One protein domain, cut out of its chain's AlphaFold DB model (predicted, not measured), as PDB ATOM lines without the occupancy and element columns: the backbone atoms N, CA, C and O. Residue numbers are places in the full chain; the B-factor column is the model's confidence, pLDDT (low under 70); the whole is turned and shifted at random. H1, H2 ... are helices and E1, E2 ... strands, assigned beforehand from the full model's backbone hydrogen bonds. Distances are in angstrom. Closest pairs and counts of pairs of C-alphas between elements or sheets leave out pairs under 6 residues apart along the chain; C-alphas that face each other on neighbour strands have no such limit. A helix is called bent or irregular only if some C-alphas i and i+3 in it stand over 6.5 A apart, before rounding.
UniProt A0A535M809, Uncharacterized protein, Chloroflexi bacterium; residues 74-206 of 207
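What this domain is: This is residues 74 to 206 of the 207 residues of an uncharacterized protein of Chloroflexi bacterium (UniProt A0A535M809). One twisted antiparallel sheet of five strands has helices over one face, while its other face is bare. The bent helix H1 covers the E1 to E3 part, and the long helix H3 runs over E4 and E5, side by side with arm H1b; the small helix H2 packs on H3 away from the sheet. The 133 printed residues hold three named helices and five named strands, in the order H1 E1 E2 E3 E4 E5 H2 H3, and the sheet's order is E1 - E2 - E3 - E4 - E5. The class is mixed, helices and strands; the whole is compact, with a radius of gyration of the C-alphas of 15.4 A and spans of 50 by 36 by 25 A.

Where its parts are: Find C-alpha 74 at (-20.076, 31.846, -49.881), where H1, residues 74 to 95, begins. By its hydrogen bonds it was assigned as one helix, but it is bent: C-alphas 84 and 87 are 7.9 A apart, between arms H1a, 74 to 84, and H1b, 87 to 95. Next come E1, residues 101 to 111, 27.4 A long, E2, 118 to 128, 30.8 A, and E3, 131 to 141, 28.8 A. E1 bends by 71 degrees at residue 107, and E3 by 62 degrees at residue 134. E4 is residues 148 to 152, E5 155 to 160 and H2 163 to 170. From C-alpha 176 at (-42.874, 27.773, -55.304), H3 runs 42.4 A to C-alpha 204 at (-24.184, 57.570, -31.593).

How they stand to each other: The five strands form a meander, each the antiparallel neighbour of the one before, and each successive pair is a hairpin. Look for N 103 and O 125 at 2.8 A between E1 and E2, N 124 and O 136 at 2.8 A between E2 and E3, N 137 and O 151 at 2.8 A between E3 and E4, and N 150 and O 158 at 2.8 A between E4 and E5. H1a, H1b and H3 are on the same face, in two layers, helices on one face of a sheet. H1a lies over E2 and E3 at a height over the sheet of 8.4 A; its closest C-alphas to E3 are Ala 74 and Val 140, 5.4 A. H3 lies over E4 at a height of 10.4 A, and only just over E5, on which 3 of its C-alphas fall; the closest C-alphas of H3 and E4 are Gly 197 and Val 152, 5.8 A. With residues 191 to 198 alone H3 touches H1b, at a shallow tilt of 22 degrees, the same way; Ala 92 and Arg 195 have the closest C-alphas, 6.2 A. With residues 179 to 186 alone it touches H2, at a steep tilt of 62 degrees, opposite ways; Pro 163 and Arg 182 have the closest C-alphas, 6.4 A. In H1a, H1b, H2 and H3 every O i to N i+4 pair is within hydrogen-bond range.

The domain as a whole: The C-alphas farthest apart, Thr 130 and Val 173, are 51.1 A apart. The printed part has no cut and no long link. Look for pLDDT under 70 at residues 112 to 116 and 203 to 206.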
ATOM      1  N   ALA A  74     -20.212  30.479 -50.374       88.56
ATOM      2  CA  ALA A  74     -20.076  31.846 -49.881       88.56
ATOM      3  C   ALA A  74     -20.036  32.922 -50.990       88.56
ATOM      4  O   ALA A  74     -20.889  33.814 -50.958       88.56
ATOM      5  N   PRO A  75     -19.180  32.824 -52.031       84.12
ATOM      6  CA  PRO A  75     -19.161  33.828 -53.097       84.12
ATOM      7  C   PRO A  75     -20.465  33.866 -53.906       84.12
ATOM      8  O   PRO A  75     -20.926  34.918 -54.336       84.12
ATOM      9  N   GLY A  76     -21.075  32.701 -54.139       83.06
ATOM     10  CA  GLY A  76     -22.328  32.621 -54.888       83.06
ATOM     11  C   GLY A  76     -23.497  33.213 -54.103       83.06
ATOM     12  O   GLY A  76     -24.338  33.903 -54.678       83.06
ATOM     13  N   LEU A  77     -23.536  32.954 -52.795       90.19
ATOM     14  CA  LEU A  77     -24.555  33.475 -51.896       90.19
ATOM     15  C   LEU A  77     -24.468  34.998 -51.789       90.19
ATOM     16  O   LEU A  77     -25.488  35.671 -51.935       90.19
ATOM     17  N   ILE A  78     -23.265  35.539 -51.582       92.12
ATOM     18  CA  ILE A  78     -23.091  36.975 -51.372       92.12
ATOM     19  C   ILE A  78     -23.408  37.794 -52.626       92.12
ATOM     20  O   ILE A  78     -24.094  38.804 -52.532       92.12
ATOM     21  N   GLU A  79     -22.991  37.327 -53.806       87.31
ATOM     22  CA  GLU A  79     -23.288  37.990 -55.081       87.31
ATOM     23  C   GLU A  79     -24.784  37.948 -55.408       87.31
ATOM     24  O   GLU A  79     -25.349  38.919 -55.917       87.31
ATOM     25  N   TRP A  80     -25.451  36.832 -55.102       89.12
ATOM     26  CA  TRP A  80     -26.897  36.731 -55.281       89.12
ATOM     27  C   TRP A  80     -27.640  37.699 -54.358       89.12
ATOM     28  O   TRP A  80     -28.464  38.475 -54.839       89.12
ATOM     29  N   LEU A  81     -27.309  37.695 -53.061       94.00
ATOM     30  CA  LEU A  81     -27.936  38.577 -52.075       94.00
ATOM     31  C   LEU A  81     -27.699  40.044 -52.403       94.00
ATOM     32  O   LEU A  81     -28.620  40.849 -52.337       94.00
ATOM     33  N   ALA A  82     -26.476  40.391 -52.790       92.25
ATOM     34  CA  ALA A  82     -26.144  41.761 -53.110       92.25
ATOM     35  C   ALA A  82     -26.922  42.294 -54.306       92.25
ATOM     36  O   ALA A  82     -27.390  43.426 -54.270       92.25
ATOM     37  N   ARG A  83     -27.105  41.476 -55.347       90.94
ATOM     38  CA  ARG A  83     -27.937  41.863 -56.488       90.94
ATOM     39  C   ARG A  83     -29.399  42.051 -56.087       90.94
ATOM     40  O   ARG A  83     -30.010  43.009 -56.540       90.94
ATOM     41  N   ASP A  84     -29.936  41.156 -55.259       93.06
ATOM     42  CA  ASP A  84     -31.334  41.216 -54.801       93.06
ATOM     43  C   ASP A  84     -31.607  42.427 -53.889       93.06
ATOM     44  O   ASP A  84     -32.706  42.972 -53.884       93.06
ATOM     45  N   LEU A  85     -30.598  42.873 -53.133       96.19
ATOM     46  CA  LEU A  85     -30.719  43.945 -52.141       96.19
ATOM     47  C   LEU A  85     -30.246  45.322 -52.628       96.19
ATOM     48  O   LEU A  85     -30.508  46.305 -51.935       96.19
ATOM     49  N   ALA A  86     -29.554  45.407 -53.769       94.00
ATOM     50  CA  ALA A  86     -28.817  46.601 -54.196       94.00
ATOM     51  C   ALA A  86     -29.652  47.887 -54.135       94.00
ATOM     52  O   ALA A  86     -29.281  48.821 -53.429       94.00
ATOM     53  N   GLU A  87     -30.809  47.902 -54.800       95.75
ATOM     54  CA  GLU A  87     -31.684  49.079 -54.861       95.75
ATOM     55  C   GLU A  87     -32.175  49.501 -53.468       95.75
ATOM     56  O   GLU A  87     -32.138  50.678 -53.112       95.75
ATOM     57  N   GLY A  88     -32.581  48.535 -52.640       97.44
ATOM     58  CA  GLY A  88     -33.080  48.808 -51.293       97.44
ATOM     59  C   GLY A  88     -32.000  49.333 -50.344       97.44
ATOM     60  O   GLY A  88     -32.279  50.214 -49.529       97.44
ATOM     61  N   VAL A  89     -30.769  48.821 -50.450       97.69
ATOM     62  CA  VAL A  89     -29.624  49.296 -49.655       97.69
ATOM     63  C   VAL A  89     -29.203  50.695 -50.094       97.69
ATOM     64  O   VAL A  89     -28.987  51.556 -49.243       97.69
ATOM     65  N   GLU A  90     -29.125  50.946 -51.401       97.38
ATOM     66  CA  GLU A  90     -28.796  52.265 -51.953       97.38
ATOM     67  C   GLU A  90     -29.826  53.315 -51.532       97.38
ATOM     68  O   GLU A  90     -29.453  54.375 -51.026       97.38
ATOM     69  N   ALA A  91     -31.117  52.989 -51.634       97.06
ATOM     70  CA  ALA A  91     -32.191  53.857 -51.169       97.06
ATOM     71  C   ALA A  91     -32.105  54.131 -49.659       97.06
ATOM     72  O   ALA A  91     -32.251  55.278 -49.238       97.06
ATOM     73  N   ALA A  92     -31.833  53.110 -48.835       97.25
ATOM     74  CA  ALA A  92     -31.693  53.278 -47.388       97.25
ATOM     75  C   ALA A  92     -30.493  54.165 -47.014       97.25
ATOM     76  O   ALA A  92     -30.613  55.016 -46.137       97.25
ATOM     77  N   LEU A  93     -29.357  54.006 -47.699       96.81
ATOM     78  CA  LEU A  93     -28.174  54.843 -47.498       96.81
ATOM     79  C   LEU A  93     -28.447  56.306 -47.862       96.81
ATOM     80  O   LEU A  93     -28.135  57.199 -47.076       96.81
ATOM     81  N   LEU A  94     -29.057  56.562 -49.021       95.94
ATOM     82  CA  LEU A  94     -29.387  57.921 -49.463       95.94
ATOM     83  C   LEU A  94     -30.435  58.586 -48.559       95.94
ATOM     84  O   LEU A  94     -30.334  59.780 -48.282       95.94
ATOM     85  N   ALA A  95     -31.398  57.820 -48.042       95.81
ATOM     86  CA  ALA A  95     -32.438  58.321 -47.145       95.81
ATOM     87  C   ALA A  95     -31.898  58.879 -45.816       95.81
ATOM     88  O   ALA A  95     -32.592  59.658 -45.167       95.81
ATOM     89  N   THR A  96     -30.662  58.541 -45.427       94.06
ATOM     90  CA  THR A  96     -30.011  59.149 -44.252       94.06
ATOM     91  C   THR A  96     -29.763  60.653 -44.419       94.06
ATOM     92  O   THR A  96     -29.570  61.352 -43.428       94.06
ATOM     93  N   GLY A  97     -29.704  61.156 -45.660       92.31
ATOM     94  CA  GLY A  97     -29.362  62.550 -45.965       92.31
ATOM     95  C   GLY A  97     -27.919  62.944 -45.621       92.31
ATOM     96  O   GLY A  97     -27.563  64.115 -45.720       92.31
ATOM     97  N   ALA A  98     -27.076  61.991 -45.210       90.00
ATOM     98  CA  ALA A  98     -25.725  62.265 -44.722       90.00
ATOM     99  C   ALA A  98     -24.659  62.326 -45.840       90.00
ATOM    100  O   ALA A  98     -23.507  62.692 -45.578       90.00
ATOM    101  N   GLY A  99     -25.029  61.980 -47.076       92.00
ATOM    102  CA  GLY A  99     -24.181  62.044 -48.265       92.00
ATOM    103  C   GLY A  99     -24.983  62.037 -49.567       92.00
ATOM    104  O   GLY A  99     -26.207  61.952 -49.545       92.00
ATOM    105  N   ASP A 100     -24.272  62.112 -50.694       92.69
ATOM    106  CA  ASP A 100     -24.848  62.498 -51.994       92.69
ATOM    107  C   ASP A 100     -24.779  61.381 -53.050       92.69
ATOM    108  O   ASP A 100     -25.394  61.473 -54.110       92.69
ATOM    109  N   SER A 101     -23.990  60.333 -52.802       94.50
ATOM    110  CA  SER A 101     -23.799  59.227 -53.748       94.50
ATOM    111  C   SER A 101     -23.478  57.921 -53.037       94.50
ATOM    112  O   SER A 101     -22.885  57.924 -51.958       94.50
ATOM    113  N   VAL A 102     -23.834  56.798 -53.660       96.38
ATOM    114  CA  VAL A 102     -23.494  55.462 -53.167       96.38
ATOM    115  C   VAL A 102     -22.520  54.796 -54.131       96.38
ATOM    116  O   VAL A 102     -22.793  54.669 -55.322       96.38
ATOM    117  N   ALA A 103     -21.375  54.365 -53.610       93.81
ATOM    118  CA  ALA A 103     -20.424  53.529 -54.327       93.81
ATOM    119  C   ALA A 103     -20.641  52.060 -53.948       93.81
ATOM    120  O   ALA A 103     -20.733  51.724 -52.768       93.81
ATOM    121  N   SER A 104     -20.702  51.183 -54.947       91.12
ATOM    122  CA  SER A 104     -20.870  49.741 -54.765       91.12
ATOM    123  C   SER A 104     -19.555  49.025 -55.075       91.12
ATOM    124  O   SER A 104     -19.000  49.191 -56.159       91.12
ATOM    125  N   GLU A 105     -19.055  48.217 -54.146       87.50
ATOM    126  CA  GLU A 105     -17.795  47.479 -54.301       87.50
ATOM    127  C   GLU A 105     -18.028  45.994 -54.483       87.50
ATOM    128  O   GLU A 105     -18.609  45.367 -53.596       87.50
ATOM    129  N   ALA A 106     -17.543  45.446 -55.600       81.44
ATOM    130  CA  ALA A 106     -17.638  44.032 -55.955       81.44
ATOM    131  C   ALA A 106     -17.243  43.088 -54.807       81.44
ATOM    132  O   ALA A 106     -16.508  43.473 -53.889       81.44
ATOM    133  N   ALA A 107     -17.761  41.854 -54.850       85.38
ATOM    134  CA  ALA A 107     -17.439  40.902 -53.806       85.38
ATOM    135  C   ALA A 107     -15.930  40.652 -53.798       85.38
ATOM    136  O   ALA A 107     -15.325  40.461 -54.848       85.38
ATOM    137  N   HIS A 108     -15.336  40.670 -52.618       82.19
ATOM    138  CA  HIS A 108     -13.913  40.438 -52.418       82.19
ATOM    139  C   HIS A 108     -13.713  39.723 -51.090       82.19
ATOM    140  O   HIS A 108     -14.609  39.667 -50.241       82.19
ATOM    141  N   THR A 109     -12.536  39.150 -50.897       83.94
ATOM    142  CA  THR A 109     -12.236  38.463 -49.645       83.94
ATOM    143  C   THR A 109     -11.616  39.399 -48.632       83.94
ATOM    144  O   THR A 109     -10.659  40.109 -48.938       83.94
ATOM    145  N   VAL A 110     -12.092  39.314 -47.398       83.44
ATOM    146  CA  VAL A 110     -11.479  39.957 -46.243       83.44
ATOM    147  C   VAL A 110     -10.925  38.895 -45.297       83.44
ATOM    148  O   VAL A 110     -11.519  37.835 -45.078       83.44
ATOM    149  N   HIS A 111      -9.754  39.180 -44.733       71.50
ATOM    150  CA  HIS A 111      -9.153  38.377 -43.677       71.50
ATOM    151  C   HIS A 111      -9.462  39.033 -42.337       71.50
ATOM    152  O   HIS A 111      -8.916  40.091 -42.018       71.50
ATOM    153  N   GLN A 112     -10.330  38.421 -41.533       64.81
ATOM    154  CA  GLN A 112     -10.502  38.886 -40.162       64.81
ATOM    155  C   GLN A 112      -9.273  38.471 -39.351       64.81
ATOM    156  O   GLN A 112      -8.926  37.296 -39.309       64.81
ATOM    157  N   ALA A 113      -8.626  39.414 -38.661       55.47
ATOM    158  CA  ALA A 113      -7.370  39.177 -37.934       55.47
ATOM    159  C   ALA A 113      -7.425  38.033 -36.893       55.47
ATOM    160  O   ALA A 113      -6.383  37.551 -36.454       55.47
ATOM    161  N   ARG A 114      -8.629  37.606 -36.485       53.03
ATOM    162  CA  ARG A 114      -8.866  36.492 -35.551       53.03
ATOM    163  C   ARG A 114      -9.486  35.247 -36.189       53.03
ATOM    164  O   ARG A 114      -9.425  34.189 -35.567       53.03
ATOM    165  N   ALA A 115     -10.048  35.338 -37.393       56.91
ATOM    166  CA  ALA A 115     -10.584  34.177 -38.091       56.91
ATOM    167  C   ALA A 115      -9.484  33.591 -38.980       56.91
ATOM    168  O   ALA A 115      -8.898  34.277 -39.813       56.91
ATOM    169  N   ARG A 116      -9.201  32.295 -38.827       59.81
ATOM    170  CA  ARG A 116      -8.304  31.576 -39.753       59.81
ATOM    171  C   ARG A 116      -8.949  31.344 -41.122       59.81
ATOM    172  O   ARG A 116      -8.328  30.751 -42.001       59.81
ATOM    173  N   GLU A 117     -10.191  31.777 -41.278       71.94
ATOM    174  CA  GLU A 117     -11.065  31.439 -42.382       71.94
ATOM    175  C   GLU A 117     -11.419  32.692 -43.168       71.94
ATOM    176  O   GLU A 117     -11.470  33.810 -42.653       71.94
ATOM    177  N   ARG A 118     -11.573  32.489 -44.469       82.88
ATOM    178  CA  ARG A 118     -11.809  33.551 -45.432       82.88
ATOM    179  C   ARG A 118     -13.262  33.993 -45.351       82.88
ATOM    180  O   ARG A 118     -14.158  33.153 -45.389       82.88
ATOM    181  N   THR A 119     -13.485  35.299 -45.309       88.75
ATOM    182  CA  THR A 119     -14.825  35.879 -45.373       88.75
ATOM    183  C   THR A 119     -14.985  36.574 -46.712       88.75
ATOM    184  O   THR A 119     -14.152  37.390 -47.096       88.75
ATOM    185  N   TRP A 120     -16.044  36.235 -47.430       90.44
ATOM    186  CA  TRP A 120     -16.477  36.978 -48.601       90.44
ATOM    187  C   TRP A 120     -17.268  38.187 -48.143       90.44
ATOM    188  O   TRP A 120     -18.132  38.058 -47.279       90.44
ATOM    189  N   GLU A 121     -16.982  39.343 -48.723       92.50
ATOM    190  CA  GLU A 121     -17.639  40.596 -48.399       92.50
ATOM    191  C   GLU A 121     -18.105  41.310 -49.663       92.50
ATOM    192  O   GLU A 121     -17.388  41.354 -50.657       92.50
ATOM    193  N   ARG A 122     -19.297  41.908 -49.606       94.31
ATOM    194  CA  ARG A 122     -19.798  42.856 -50.604       94.31
ATOM    195  C   ARG A 122     -20.291  44.100 -49.881       94.31
ATOM    196  O   ARG A 122     -21.080  43.971 -48.944       94.31
ATOM    197  N   SER A 123     -19.863  45.286 -50.315       95.25
ATOM    198  CA  SER A 123     -20.208  46.541 -49.638       95.25
ATOM    199  C   SER A 123     -20.813  47.612 -50.538       95.25
ATOM    200  O   SER A 123     -20.539  47.692 -51.737       95.25
ATOM    201  N   TRP A 124     -21.605  48.471 -49.900       97.06
ATOM    202  CA  TRP A 124     -22.037  49.771 -50.390       97.06
ATOM    203  C   TRP A 124     -21.533  50.844 -49.434       97.06
ATOM    204  O   TRP A 124     -21.546  50.666 -48.212       97.06
ATOM    205  N   ARG A 125     -21.085  51.961 -49.990       96.00
ATOM    206  CA  ARG A 125     -20.535  53.093 -49.252       96.00
ATOM    207  C   ARG A 125     -21.286  54.356 -49.637       96.00
ATOM    208  O   ARG A 125     -21.271  54.736 -50.803       96.00
ATOM    209  N   LEU A 126     -21.903  55.011 -48.660       96.62
ATOM    210  CA  LEU A 126     -22.407  56.368 -48.813       96.62
ATOM    211  C   LEU A 126     -21.235  57.344 -48.739       96.62
ATOM    212  O   LEU A 126     -20.470  57.359 -47.769       96.62
ATOM    213  N   CYS A 127     -21.119  58.166 -49.770       94.81
ATOM    214  CA  CYS A 127     -20.055  59.132 -49.959       94.81
ATOM    215  C   CYS A 127     -20.632  60.546 -50.033       94.81
ATOM    216  O   CYS A 127     -21.694  60.783 -50.612       94.81
ATOM    217  N   ARG A 128     -19.875  61.501 -49.500       93.25
ATOM    218  CA  ARG A 128     -20.051  62.941 -49.704       93.25
ATOM    219  C   ARG A 128     -18.743  63.541 -50.209       93.25
ATOM    220  O   ARG A 128     -17.700  62.889 -50.175       93.25
ATOM    221  N   ASN A 129     -18.766  64.800 -50.629       83.81
ATOM    222  CA  ASN A 129     -17.581  65.499 -51.148       83.81
ATOM    223  C   ASN A 129     -16.335  65.462 -50.227       83.81
ATOM    224  O   ASN A 129     -15.213  65.527 -50.715       83.81
ATOM    225  N   THR A 130     -16.516  65.340 -48.909       82.25
ATOM    226  CA  THR A 130     -15.430  65.257 -47.911       82.25
ATOM    227  C   THR A 130     -15.013  63.827 -47.555       82.25
ATOM    228  O   THR A 130     -14.114  63.650 -46.736       82.25
ATOM    229  N   GLY A 131     -15.636  62.807 -48.154       86.12
ATOM    230  CA  GLY A 131     -15.252  61.408 -47.992       86.12
ATOM    231  C   GLY A 131     -16.411  60.466 -47.673       86.12
ATOM    232  O   GLY A 131     -17.572  60.707 -47.998       86.12
ATOM    233  N   PHE A 132     -16.056  59.352 -47.047       86.94
ATOM    234  CA  PHE A 132     -16.948  58.254 -46.699       86.94
ATOM    235  C   PHE A 132     -17.752  58.540 -45.416       86.94
ATOM    236  O   PHE A 132     -17.198  59.059 -44.446       86.94
ATOM    237  N   VAL A 133     -19.039  58.173 -45.403       92.12
ATOM    238  CA  VAL A 133     -19.978  58.481 -44.307       92.12
ATOM    239  C   VAL A 133     -20.466  57.223 -43.587       92.12
ATOM    240  O   VAL A 133     -20.252  57.097 -42.376       92.12
ATOM    241  N   HIS A 134     -21.098  56.317 -44.343       94.56
ATOM    242  CA  HIS A 134     -21.660  55.052 -43.863       94.56
ATOM    243  C   HIS A 134     -21.369  53.912 -44.827       94.56
ATOM    244  O   HIS A 134     -21.424  54.089 -46.046       94.56
ATOM    245  N   ARG A 135     -21.109  52.721 -44.288       95.44
ATOM    246  CA  ARG A 135     -20.890  51.489 -45.046       95.44
ATOM    247  C   ARG A 135     -21.909  50.459 -44.632       95.44
ATOM    248  O   ARG A 135     -22.075  50.195 -43.453       95.44
ATOM    249  N   VAL A 136     -22.515  49.814 -45.607       97.50
ATOM    250  CA  VAL A 136     -23.289  48.595 -45.396       97.50
ATOM    251  C   VAL A 136     -22.519  47.484 -46.079       97.50
ATOM    252  O   VAL A 136     -22.164  47.628 -47.249       97.50
ATOM    253  N   CYS A 137     -22.225  46.392 -45.382       96.06
ATOM    254  CA  CYS A 137     -21.672  45.210 -46.023       96.06
ATOM    255  C   CYS A 137     -22.395  43.933 -45.616       96.06
ATOM    256  O   CYS A 137     -22.862  43.770 -44.489       96.06
ATOM    257  N   LEU A 138     -22.486  43.028 -46.583       96.81
ATOM    258  CA  LEU A 138     -22.815  41.635 -46.345       96.81
ATOM    259  C   LEU A 138     -21.509  40.870 -46.193       96.81
ATOM    260  O   LEU A 138     -20.529  41.190 -46.865       96.81
ATOM    261  N   GLN A 139     -21.513  39.857 -45.340       95.06
ATOM    262  CA  GLN A 139     -20.384  38.970 -45.113       95.06
ATOM    263  C   GLN A 139     -20.853  37.516 -45.064       95.06
ATOM    264  O   GLN A 139     -21.862  37.205 -44.429       95.06
ATOM    265  N   VAL A 140     -20.115  36.624 -45.723       93.62
ATOM    266  CA  VAL A 140     -20.313  35.171 -45.641       93.62
ATOM    267  C   VAL A 140     -18.961  34.509 -45.416       93.62
ATOM    268  O   VAL A 140     -18.037  34.657 -46.217       93.62
ATOM    269  N   GLU A 141     -18.829  33.782 -44.315       89.75
ATOM    270  CA  GLU A 141     -17.617  33.034 -43.985       89.75
ATOM    271  C   GLU A 141     -17.559  31.739 -44.807       89.75
ATOM    272  O   GLU A 141     -18.552  31.026 -44.907       89.75
ATOM    273  N   GLU A 142     -16.403  31.393 -45.388       86.19
ATOM    274  CA  GLU A 142     -16.278  30.166 -46.196       86.19
ATOM    275  C   GLU A 142     -16.536  28.886 -45.392       86.19
ATOM    276  O   GLU A 142     -16.999  27.901 -45.960       86.19
ATOM    277  N   ALA A 143     -16.236  28.879 -44.092       83.44
ATOM    278  CA  ALA A 143     -16.483  27.722 -43.232       83.44
ATOM    279  C   ALA A 143     -17.921  27.636 -42.707       83.44
ATOM    280  O   ALA A 143     -18.373  26.557 -42.331       83.44
ATOM    281  N   HIS A 144     -18.642  28.758 -42.732       85.94
ATOM    282  CA  HIS A 144     -20.037  28.870 -42.319       85.94
ATOM    283  C   HIS A 144     -20.867  29.453 -43.471       85.94
ATOM    284  O   HIS A 144     -21.611  30.418 -43.314       85.94
ATOM    285  N   ASP A 145     -20.759  28.841 -44.656       87.88
ATOM    286  CA  ASP A 145     -21.328  29.342 -45.919       87.88
ATOM    287  C   ASP A 145     -22.862  29.223 -46.043       87.88
ATOM    288  O   ASP A 145     -23.440  29.324 -47.134       87.88
ATOM    289  N   THR A 146     -23.525  29.004 -44.909       91.44
ATOM    290  CA  THR A 146     -24.977  28.878 -44.768       91.44
ATOM    291  C   THR A 146     -25.619  30.116 -44.152       91.44
ATOM    292  O   THR A 146     -26.831  30.291 -44.277       91.44
ATOM    293  N   GLU A 147     -24.817  31.001 -43.561       93.62
ATOM    294  CA  GLU A 147     -25.270  32.217 -42.897       93.62
ATOM    295  C   GLU A 147     -24.757  33.458 -43.625       93.62
ATOM    296  O   GLU A 147     -23.672  33.466 -44.204       93.62
ATOM    297  N   VAL A 148     -25.538  34.532 -43.574       95.75
ATOM    298  CA  VAL A 148     -25.102  35.864 -43.984       95.75
ATOM    299  C   VAL A 148     -25.114  36.791 -42.783       95.75
ATOM    300  O   VAL A 148     -26.075  36.839 -42.014       95.75
ATOM    301  N   THR A 149     -24.037  37.549 -42.649       96.38
ATOM    302  CA  THR A 149     -23.884  38.592 -41.644       96.38
ATOM    303  C   THR A 149     -24.055  39.948 -42.310       96.38
ATOM    304  O   THR A 149     -23.423  40.228 -43.327       96.38
ATOM    305  N   LEU A 150     -24.913  40.791 -41.747       97.44
ATOM    306  CA  LEU A 150     -25.057  42.188 -42.125       97.44
ATOM    307  C   LEU A 150     -24.265  43.048 -41.144       97.44
ATOM    308  O   LEU A 150     -24.516  43.019 -39.937       97.44
ATOM    309  N   VAL A 151     -23.365  43.864 -41.674       96.31
ATOM    310  CA  VAL A 151     -22.563  44.812 -40.906       96.31
ATOM    311  C   VAL A 151     -22.865  46.221 -41.400       96.31
ATOM    312  O   VAL A 151     -22.844  46.488 -42.603       96.31
ATOM    313  N   VAL A 152     -23.123  47.132 -40.466       96.19
ATOM    314  CA  VAL A 152     -23.222  48.568 -40.742       96.19
ATOM    315  C   VAL A 152     -22.049  49.256 -40.057       96.19
ATOM    316  O   VAL A 152     -21.775  49.032 -38.880       96.19
ATOM    317  N   ASP A 153     -21.296  50.021 -40.838       93.12
ATOM    318  CA  ASP A 153     -19.981  50.565 -40.532       93.12
ATOM    319  C   ASP A 153     -19.001  49.494 -40.046       93.12
ATOM    320  O   ASP A 153     -18.300  48.876 -40.855       93.12
ATOM    321  N   ARG A 154     -18.952  49.264 -38.732       88.19
ATOM    322  CA  ARG A 154     -18.077  48.273 -38.084       88.19
ATOM    323  C   ARG A 154     -18.824  47.334 -37.138       88.19
ATOM    324  O   ARG A 154     -18.182  46.555 -36.437       88.19
ATOM    325  N   ARG A 155     -20.154  47.415 -37.095       92.50
ATOM    326  CA  ARG A 155     -20.992  46.669 -36.161       92.50
ATOM    327  C   ARG A 155     -21.800  45.614 -36.898       92.50
ATOM    328  O   ARG A 155     -22.537  45.929 -37.830       92.50
ATOM    329  N   GLU A 156     -21.691  44.369 -36.448       94.44
ATOM    330  CA  GLU A 156     -22.631  43.319 -36.833       94.44
ATOM    331  C   GLU A 156     -24.031  43.701 -36.332       94.44
ATOM    332  O   GLU A 156     -24.250  43.892 -35.134       94.44
ATOM    333  N   VAL A 157     -24.964  43.871 -37.265       96.75
ATOM    334  CA  VAL A 157     -26.352  44.241 -36.970       96.75
ATOM    335  C   VAL A 157     -27.210  42.995 -36.825       96.75
ATOM    336  O   VAL A 157     -28.043  42.918 -35.922       96.75
ATOM    337  N   VAL A 158     -27.026  42.025 -37.722       96.75
ATOM    338  CA  VAL A 158     -27.730  40.746 -37.675       96.75
ATOM    339  C   VAL A 158     -26.952  39.671 -38.431       96.75
ATOM    340  O   VAL A 158     -26.267  39.965 -39.412       96.75
ATOM    341  N   ARG A 159     -27.126  38.420 -38.013       96.25
ATOM    342  CA  ARG A 159     -26.678  37.215 -38.710       96.25
ATOM    343  C   ARG A 159     -27.875  36.304 -38.933       96.25
ATOM    344  O   ARG A 159     -28.608  36.024 -37.987       96.25
ATOM    345  N   LEU A 160     -28.116  35.899 -40.178       95.56
ATOM    346  CA  LEU A 160     -29.308  35.143 -40.567       95.56
ATOM    347  C   LEU A 160     -28.963  34.001 -41.525       95.56
ATOM    348  O   LEU A 160     -28.111  34.140 -42.399       95.56
ATOM    349  N   THR A 161     -29.707  32.901 -41.425       96.12
ATOM    350  CA  THR A 161     -29.718  31.842 -42.442       96.12
ATOM    351  C   THR A 161     -30.808  32.143 -43.477       96.12
ATOM    352  O   THR A 161     -31.977  32.266 -43.098       96.12
ATOM    353  N   PRO A 162     -30.491  32.230 -44.779       96.12
ATOM    354  CA  PRO A 162     -31.511  32.386 -45.806       96.12
ATOM    355  C   PRO A 162     -32.500  31.207 -45.847       96.12
ATOM    356  O   PRO A 162     -32.079  30.050 -45.750       96.12
ATOM    357  N   PRO A 163     -33.809  31.442 -46.059       94.88
ATOM    358  CA  PRO A 163     -34.835  30.412 -45.877       94.88
ATOM    359  C   PRO A 163     -34.705  29.222 -46.839       94.88
ATOM    360  O   PRO A 163     -34.973  28.091 -46.445       94.88
ATOM    361  N   TRP A 164     -34.220  29.428 -48.069       92.62
ATOM    362  CA  TRP A 164     -33.951  28.325 -49.009       92.62
ATOM    363  C   TRP A 164     -32.719  27.496 -48.621       92.62
ATOM    364  O   TRP A 164     -32.576  26.351 -49.050       92.62
ATOM    365  N   ILE A 165     -31.800  28.062 -47.834       92.81
ATOM    366  CA  ILE A 165     -30.696  27.306 -47.240       92.81
ATOM    367  C   ILE A 165     -31.228  26.496 -46.064       92.81
ATOM    368  O   ILE A 165     -30.982  25.294 -46.035       92.81
ATOM    369  N   ALA A 166     -32.014  27.109 -45.174       94.38
ATOM    370  CA  ALA A 166     -32.645  26.414 -44.054       94.38
ATOM    371  C   ALA A 166     -33.501  25.222 -44.525       94.38
ATOM    372  O   ALA A 166     -33.274  24.103 -44.072       94.38
ATOM    373  N   ALA A 167     -34.391  25.432 -45.504       92.50
ATOM    374  CA  ALA A 167     -35.230  24.379 -46.084       92.50
ATOM    375  C   ALA A 167     -34.400  23.243 -46.710       92.50
ATOM    376  O   ALA A 167     -34.676  22.064 -46.511       92.50
ATOM    377  N   ARG A 168     -33.318  23.581 -47.427       92.31
ATOM    378  CA  ARG A 168     -32.402  22.581 -47.996       92.31
ATOM    379  C   ARG A 168     -31.691  21.764 -46.917       92.31
ATOM    380  O   ARG A 168     -31.466  20.577 -47.125       92.31
ATOM    381  N   LEU A 169     -31.292  22.392 -45.813       91.31
ATOM    382  CA  LEU A 169     -30.613  21.718 -44.705       91.31
ATOM    383  C   LEU A 169     -31.567  20.808 -43.919       91.31
ATOM    384  O   LEU A 169     -31.143  19.751 -43.462       91.31
ATOM    385  N   SER A 170     -32.843  21.186 -43.798       93.69
ATOM    386  CA  SER A 170     -33.877  20.378 -43.141       93.69
ATOM    387  C   SER A 170     -34.522  19.327 -44.054       93.69
ATOM    388  O   SER A 170     -35.265  18.476 -43.568       93.69
ATOM    389  N   GLY A 171     -34.260  19.372 -45.365       93.19
ATOM    390  CA  GLY A 171     -34.934  18.523 -46.352       93.19
ATOM    391  C   GLY A 171     -36.405  18.895 -46.573       93.19
ATOM    392  O   GLY A 171     -37.171  18.084 -47.090       93.19
ATOM    393  N   GLU A 172     -36.814  20.101 -46.174       94.38
ATOM    394  CA  GLU A 172     -38.175  20.598 -46.351       94.38
ATOM    395  C   GLU A 172     -38.474  20.828 -47.839       94.38
ATOM    396  O   GLU A 172     -37.754  21.540 -48.544       94.38
ATOM    397  N   VAL A 173     -39.577  20.248 -48.314       92.50
ATOM    398  CA  VAL A 173     -40.111  20.528 -49.649       92.50
ATOM    399  C   VAL A 173     -41.069  21.706 -49.542       92.50
ATOM    400  O   VAL A 173     -42.156  21.590 -48.981       92.50
ATOM    401  N   VAL A 174     -40.654  22.844 -50.091       93.19
ATOM    402  CA  VAL A 174     -41.408  24.101 -50.059       93.19
ATOM    403  C   VAL A 174     -42.054  24.337 -51.425       93.19
ATOM    404  O   VAL A 174     -41.421  24.116 -52.459       93.19
ATOM    405  N   SER A 175     -43.319  24.768 -51.451       94.38
ATOM    406  CA  SER A 175     -43.986  25.122 -52.709       94.38
ATOM    407  C   SER A 175     -43.349  26.378 -53.334       94.38
ATOM    408  O   SER A 175     -42.788  27.200 -52.610       94.38
ATOM    409  N   PRO A 176     -43.442  26.584 -54.663       91.19
ATOM    410  CA  PRO A 176     -42.874  27.773 -55.304       91.19
ATOM    411  C   PRO A 176     -43.409  29.101 -54.746       91.19
ATOM    412  O   PRO A 176     -42.660  30.063 -54.613       91.19
ATOM    413  N   GLU A 177     -44.698  29.148 -54.400       94.06
ATOM    414  CA  GLU A 177     -45.344  30.329 -53.814       94.06
ATOM    415  C   GLU A 177     -44.810  30.626 -52.408       94.06
ATOM    416  O   GLU A 177     -44.468  31.764 -52.090       94.06
ATOM    417  N   GLU A 178     -44.658  29.587 -51.588       95.06
ATOM    418  CA  GLU A 178     -44.124  29.717 -50.238       95.06
ATOM    419  C   GLU A 178     -42.628  30.073 -50.248       95.06
ATOM    420  O   GLU A 178     -42.196  30.915 -49.461       95.06
ATOM    421  N   ASP A 179     -41.831  29.508 -51.164       92.69
ATOM    422  CA  ASP A 179     -40.420  29.884 -51.341       92.69
ATOM    423  C   ASP A 179     -40.295  31.361 -51.740       92.69
ATOM    424  O   ASP A 179     -39.496  32.097 -51.155       92.69
ATOM    425  N   ALA A 180     -41.131  31.831 -52.672       92.81
ATOM    426  CA  ALA A 180     -41.168  33.236 -53.072       92.81
ATOM    427  C   ALA A 180     -41.552  34.162 -51.904       92.81
ATOM    428  O   ALA A 180     -40.884  35.178 -51.686       92.81
ATOM    429  N   ARG A 181     -42.574  33.793 -51.117       97.50
ATOM    430  CA  ARG A 181     -42.997  34.541 -49.923       97.50
ATOM    431  C   ARG A 181     -41.877  34.622 -48.886       97.50
ATOM    432  O   ARG A 181     -41.507  35.721 -48.477       97.50
ATOM    433  N   ARG A 182     -41.271  33.487 -48.520       97.44
ATOM    434  CA  ARG A 182     -40.169  33.431 -47.543       97.44
ATOM    435  C   ARG A 182     -38.956  34.243 -48.001       97.44
ATOM    436  O   ARG A 182     -38.334  34.928 -47.193       97.44
ATOM    437  N   ARG A 183     -38.612  34.205 -49.295       95.38
ATOM    438  CA  ARG A 183     -37.543  35.043 -49.870       95.38
ATOM    439  C   ARG A 183     -37.851  36.532 -49.751       95.38
ATOM    440  O   ARG A 183     -36.958  37.295 -49.397       95.38
ATOM    441  N   ALA A 184     -39.091  36.937 -50.024       95.62
ATOM    442  CA  ALA A 184     -39.508  38.327 -49.883       95.62
ATOM    443  C   ALA A 184     -39.432  38.798 -48.421       95.62
ATOM    444  O   ALA A 184     -38.863  39.851 -48.152       95.62
ATOM    445  N   GLU A 185     -39.915  37.991 -47.474       97.62
ATOM    446  CA  GLU A 185     -39.830  38.282 -46.035       97.62
ATOM    447  C   GLU A 185     -38.384  38.377 -45.543       97.62
ATOM    448  O   GLU A 185     -38.041  39.260 -44.755       97.62
ATOM    449  N   PHE A 186     -37.511  37.499 -46.038       97.50
ATOM    450  CA  PHE A 186     -36.086  37.545 -45.739       97.50
ATOM    451  C   PHE A 186     -35.430  38.831 -46.263       97.50
ATOM    452  O   PHE A 186     -34.688  39.485 -45.527       97.50
ATOM    453  N   ARG A 187     -35.742  39.232 -47.503       96.88
ATOM    454  CA  ARG A 187     -35.269  40.494 -48.088       96.88
ATOM    455  C   ARG A 187     -35.725  41.693 -47.259       96.88
ATOM    456  O   ARG A 187     -34.893  42.511 -46.873       96.88
ATOM    457  N   GLU A 188     -37.014  41.774 -46.930       97.31
ATOM    458  CA  GLU A 188     -37.550  42.859 -46.098       97.31
ATOM    459  C   GLU A 188     -36.920  42.881 -44.702       97.31
ATOM    460  O   GLU A 188     -36.604  43.949 -44.178       97.31
ATOM    461  N   SER A 189     -36.657  41.712 -44.114       97.50
ATOM    462  CA  SER A 189     -35.981  41.604 -42.817       97.50
ATOM    463  C   SER A 189     -34.557  42.166 -42.862       97.50
ATOM    464  O   SER A 189     -34.164  42.903 -41.953       97.50
ATOM    465  N   LEU A 190     -33.796  41.871 -43.926       97.88
ATOM    466  CA  LEU A 190     -32.457  42.427 -44.133       97.88
ATOM    467  C   LEU A 190     -32.496  43.938 -44.377       97.88
ATOM    468  O   LEU A 190     -31.749  44.665 -43.730       97.88
ATOM    469  N   LEU A 191     -33.388  44.434 -45.239       98.12
ATOM    470  CA  LEU A 191     -33.529  45.876 -45.485       98.12
ATOM    471  C   LEU A 191     -33.985  46.632 -44.231       98.12
ATOM    472  O   LEU A 191     -33.493  47.722 -43.939       98.12
ATOM    473  N   GLY A 192     -34.882  46.041 -43.442       97.81
ATOM    474  CA  GLY A 192     -35.267  46.566 -42.137       97.81
ATOM    475  C   GLY A 192     -34.090  46.610 -41.159       97.81
ATOM    476  O   GLY A 192     -33.945  47.585 -40.426       97.81
ATOM    477  N   ALA A 193     -33.226  45.590 -41.159       97.69
ATOM    478  CA  ALA A 193     -32.010  45.582 -40.351       97.69
ATOM    479  C   ALA A 193     -30.995  46.641 -40.812       97.69
ATOM    480  O   ALA A 193     -30.407  47.299 -39.962       97.69
ATOM    481  N   VAL A 194     -30.845  46.872 -42.123       97.69
ATOM    482  CA  VAL A 194     -30.006  47.958 -42.667       97.69
ATOM    483  C   VAL A 194     -30.455  49.308 -42.117       97.69
ATOM    484  O   VAL A 194     -29.636  50.032 -41.560       97.69
ATOM    485  N   ARG A 195     -31.753  49.621 -42.223       97.25
ATOM    486  CA  ARG A 195     -32.322  50.892 -41.741       97.25
ATOM    487  C   ARG A 195     -32.060  51.090 -40.247       97.25
ATOM    488  O   ARG A 195     -31.445  52.080 -39.876       97.25
ATOM    489  N   ARG A 196     -32.392  50.091 -39.414       95.69
ATOM    490  CA  ARG A 196     -32.102  50.134 -37.967       95.69
ATOM    491  C   ARG A 196     -30.614  50.324 -37.671       95.69
ATOM    492  O   ARG A 196     -30.254  51.104 -36.803       95.69
ATOM    493  N   GLY A 197     -29.749  49.621 -38.403       95.75
ATOM    494  CA  GLY A 197     -28.303  49.744 -38.246       95.75
ATOM    495  C   GLY A 197     -27.791  51.155 -38.532       95.75
ATOM    496  O   GLY A 197     -26.923  51.632 -37.808       95.75
ATOM    497  N   LEU A 198     -28.339  51.821 -39.554       95.06
ATOM    498  CA  LEU A 198     -28.004  53.205 -39.899       95.06
ATOM    499  C   LEU A 198     -28.540  54.203 -38.858       95.06
ATOM    500  O   LEU A 198     -27.807  55.110 -38.466       95.06
ATOM    501  N   ASP A 199     -29.768  54.007 -38.373       92.44
ATOM    502  CA  ASP A 199     -30.391  54.863 -37.352       92.44
ATOM    503  C   ASP A 199     -29.631  54.809 -36.010       92.44
ATOM    504  O   ASP A 199     -29.399  55.840 -35.367       92.44
ATOM    505  N   ASP A 200     -29.187  53.613 -35.605       88.81
ATOM    506  CA  ASP A 200     -28.378  53.415 -34.398       88.81
ATOM    507  C   ASP A 200     -27.040  54.176 -34.493       88.81
ATOM    508  O   ASP A 200     -26.640  54.869 -33.557       88.81
ATOM    509  N   GLU A 201     -26.348  54.089 -35.635       82.94
ATOM    510  CA  GLU A 201     -25.064  54.777 -35.851       82.94
ATOM    511  C   GLU A 201     -25.227  56.302 -35.923       82.94
ATOM    512  O   GLU A 201     -24.374  57.041 -35.422       82.94
ATOM    513  N   ALA A 202     -26.324  56.794 -36.506       76.50
ATOM    514  CA  ALA A 202     -26.644  58.219 -36.512       76.50
ATOM    515  C   ALA A 202     -26.857  58.756 -35.087       76.50
ATOM    516  O   ALA A 202     -26.362  59.833 -34.750       76.50
ATOM    517  N   SER A 203     -27.516  57.971 -34.228       69.06
ATOM    518  CA  SER A 203     -27.774  58.322 -32.825       69.06
ATOM    519  C   SER A 203     -26.497  58.381 -31.978       69.06
ATOM    520  O   SER A 203     -26.406  59.190 -31.062       69.06
ATOM    521  N   VAL A 204     -25.484  57.567 -32.293       65.31
ATOM    522  CA  VAL A 204     -24.184  57.570 -31.593       65.31
ATOM    523  C   VAL A 204     -23.297  58.759 -32.001       65.31
ATOM    524  O   VAL A 204     -22.411  59.156 -31.243       65.31
ATOM    525  N   ARG A 205     -23.507  59.345 -33.187       59.81
ATOM    526  CA  ARG A 205     -22.683  60.451 -33.719       59.81
ATOM    527  C   ARG A 205     -23.191  61.854 -33.361       59.81
ATOM    528  O   ARG A 205     -22.493  62.823 -33.660       59.81
ATOM    529  N   LEU A 206     -24.361  61.979 -32.734       44.25
ATOM    530  CA  LEU A 206     -24.888  63.251 -32.231       44.25
ATOM    531  C   LEU A 206     -24.466  63.438 -30.755       44.25
ATOM    532  O   LEU A 206     -24.821  62.588 -29.939       44.25
TER     533      LEU A 206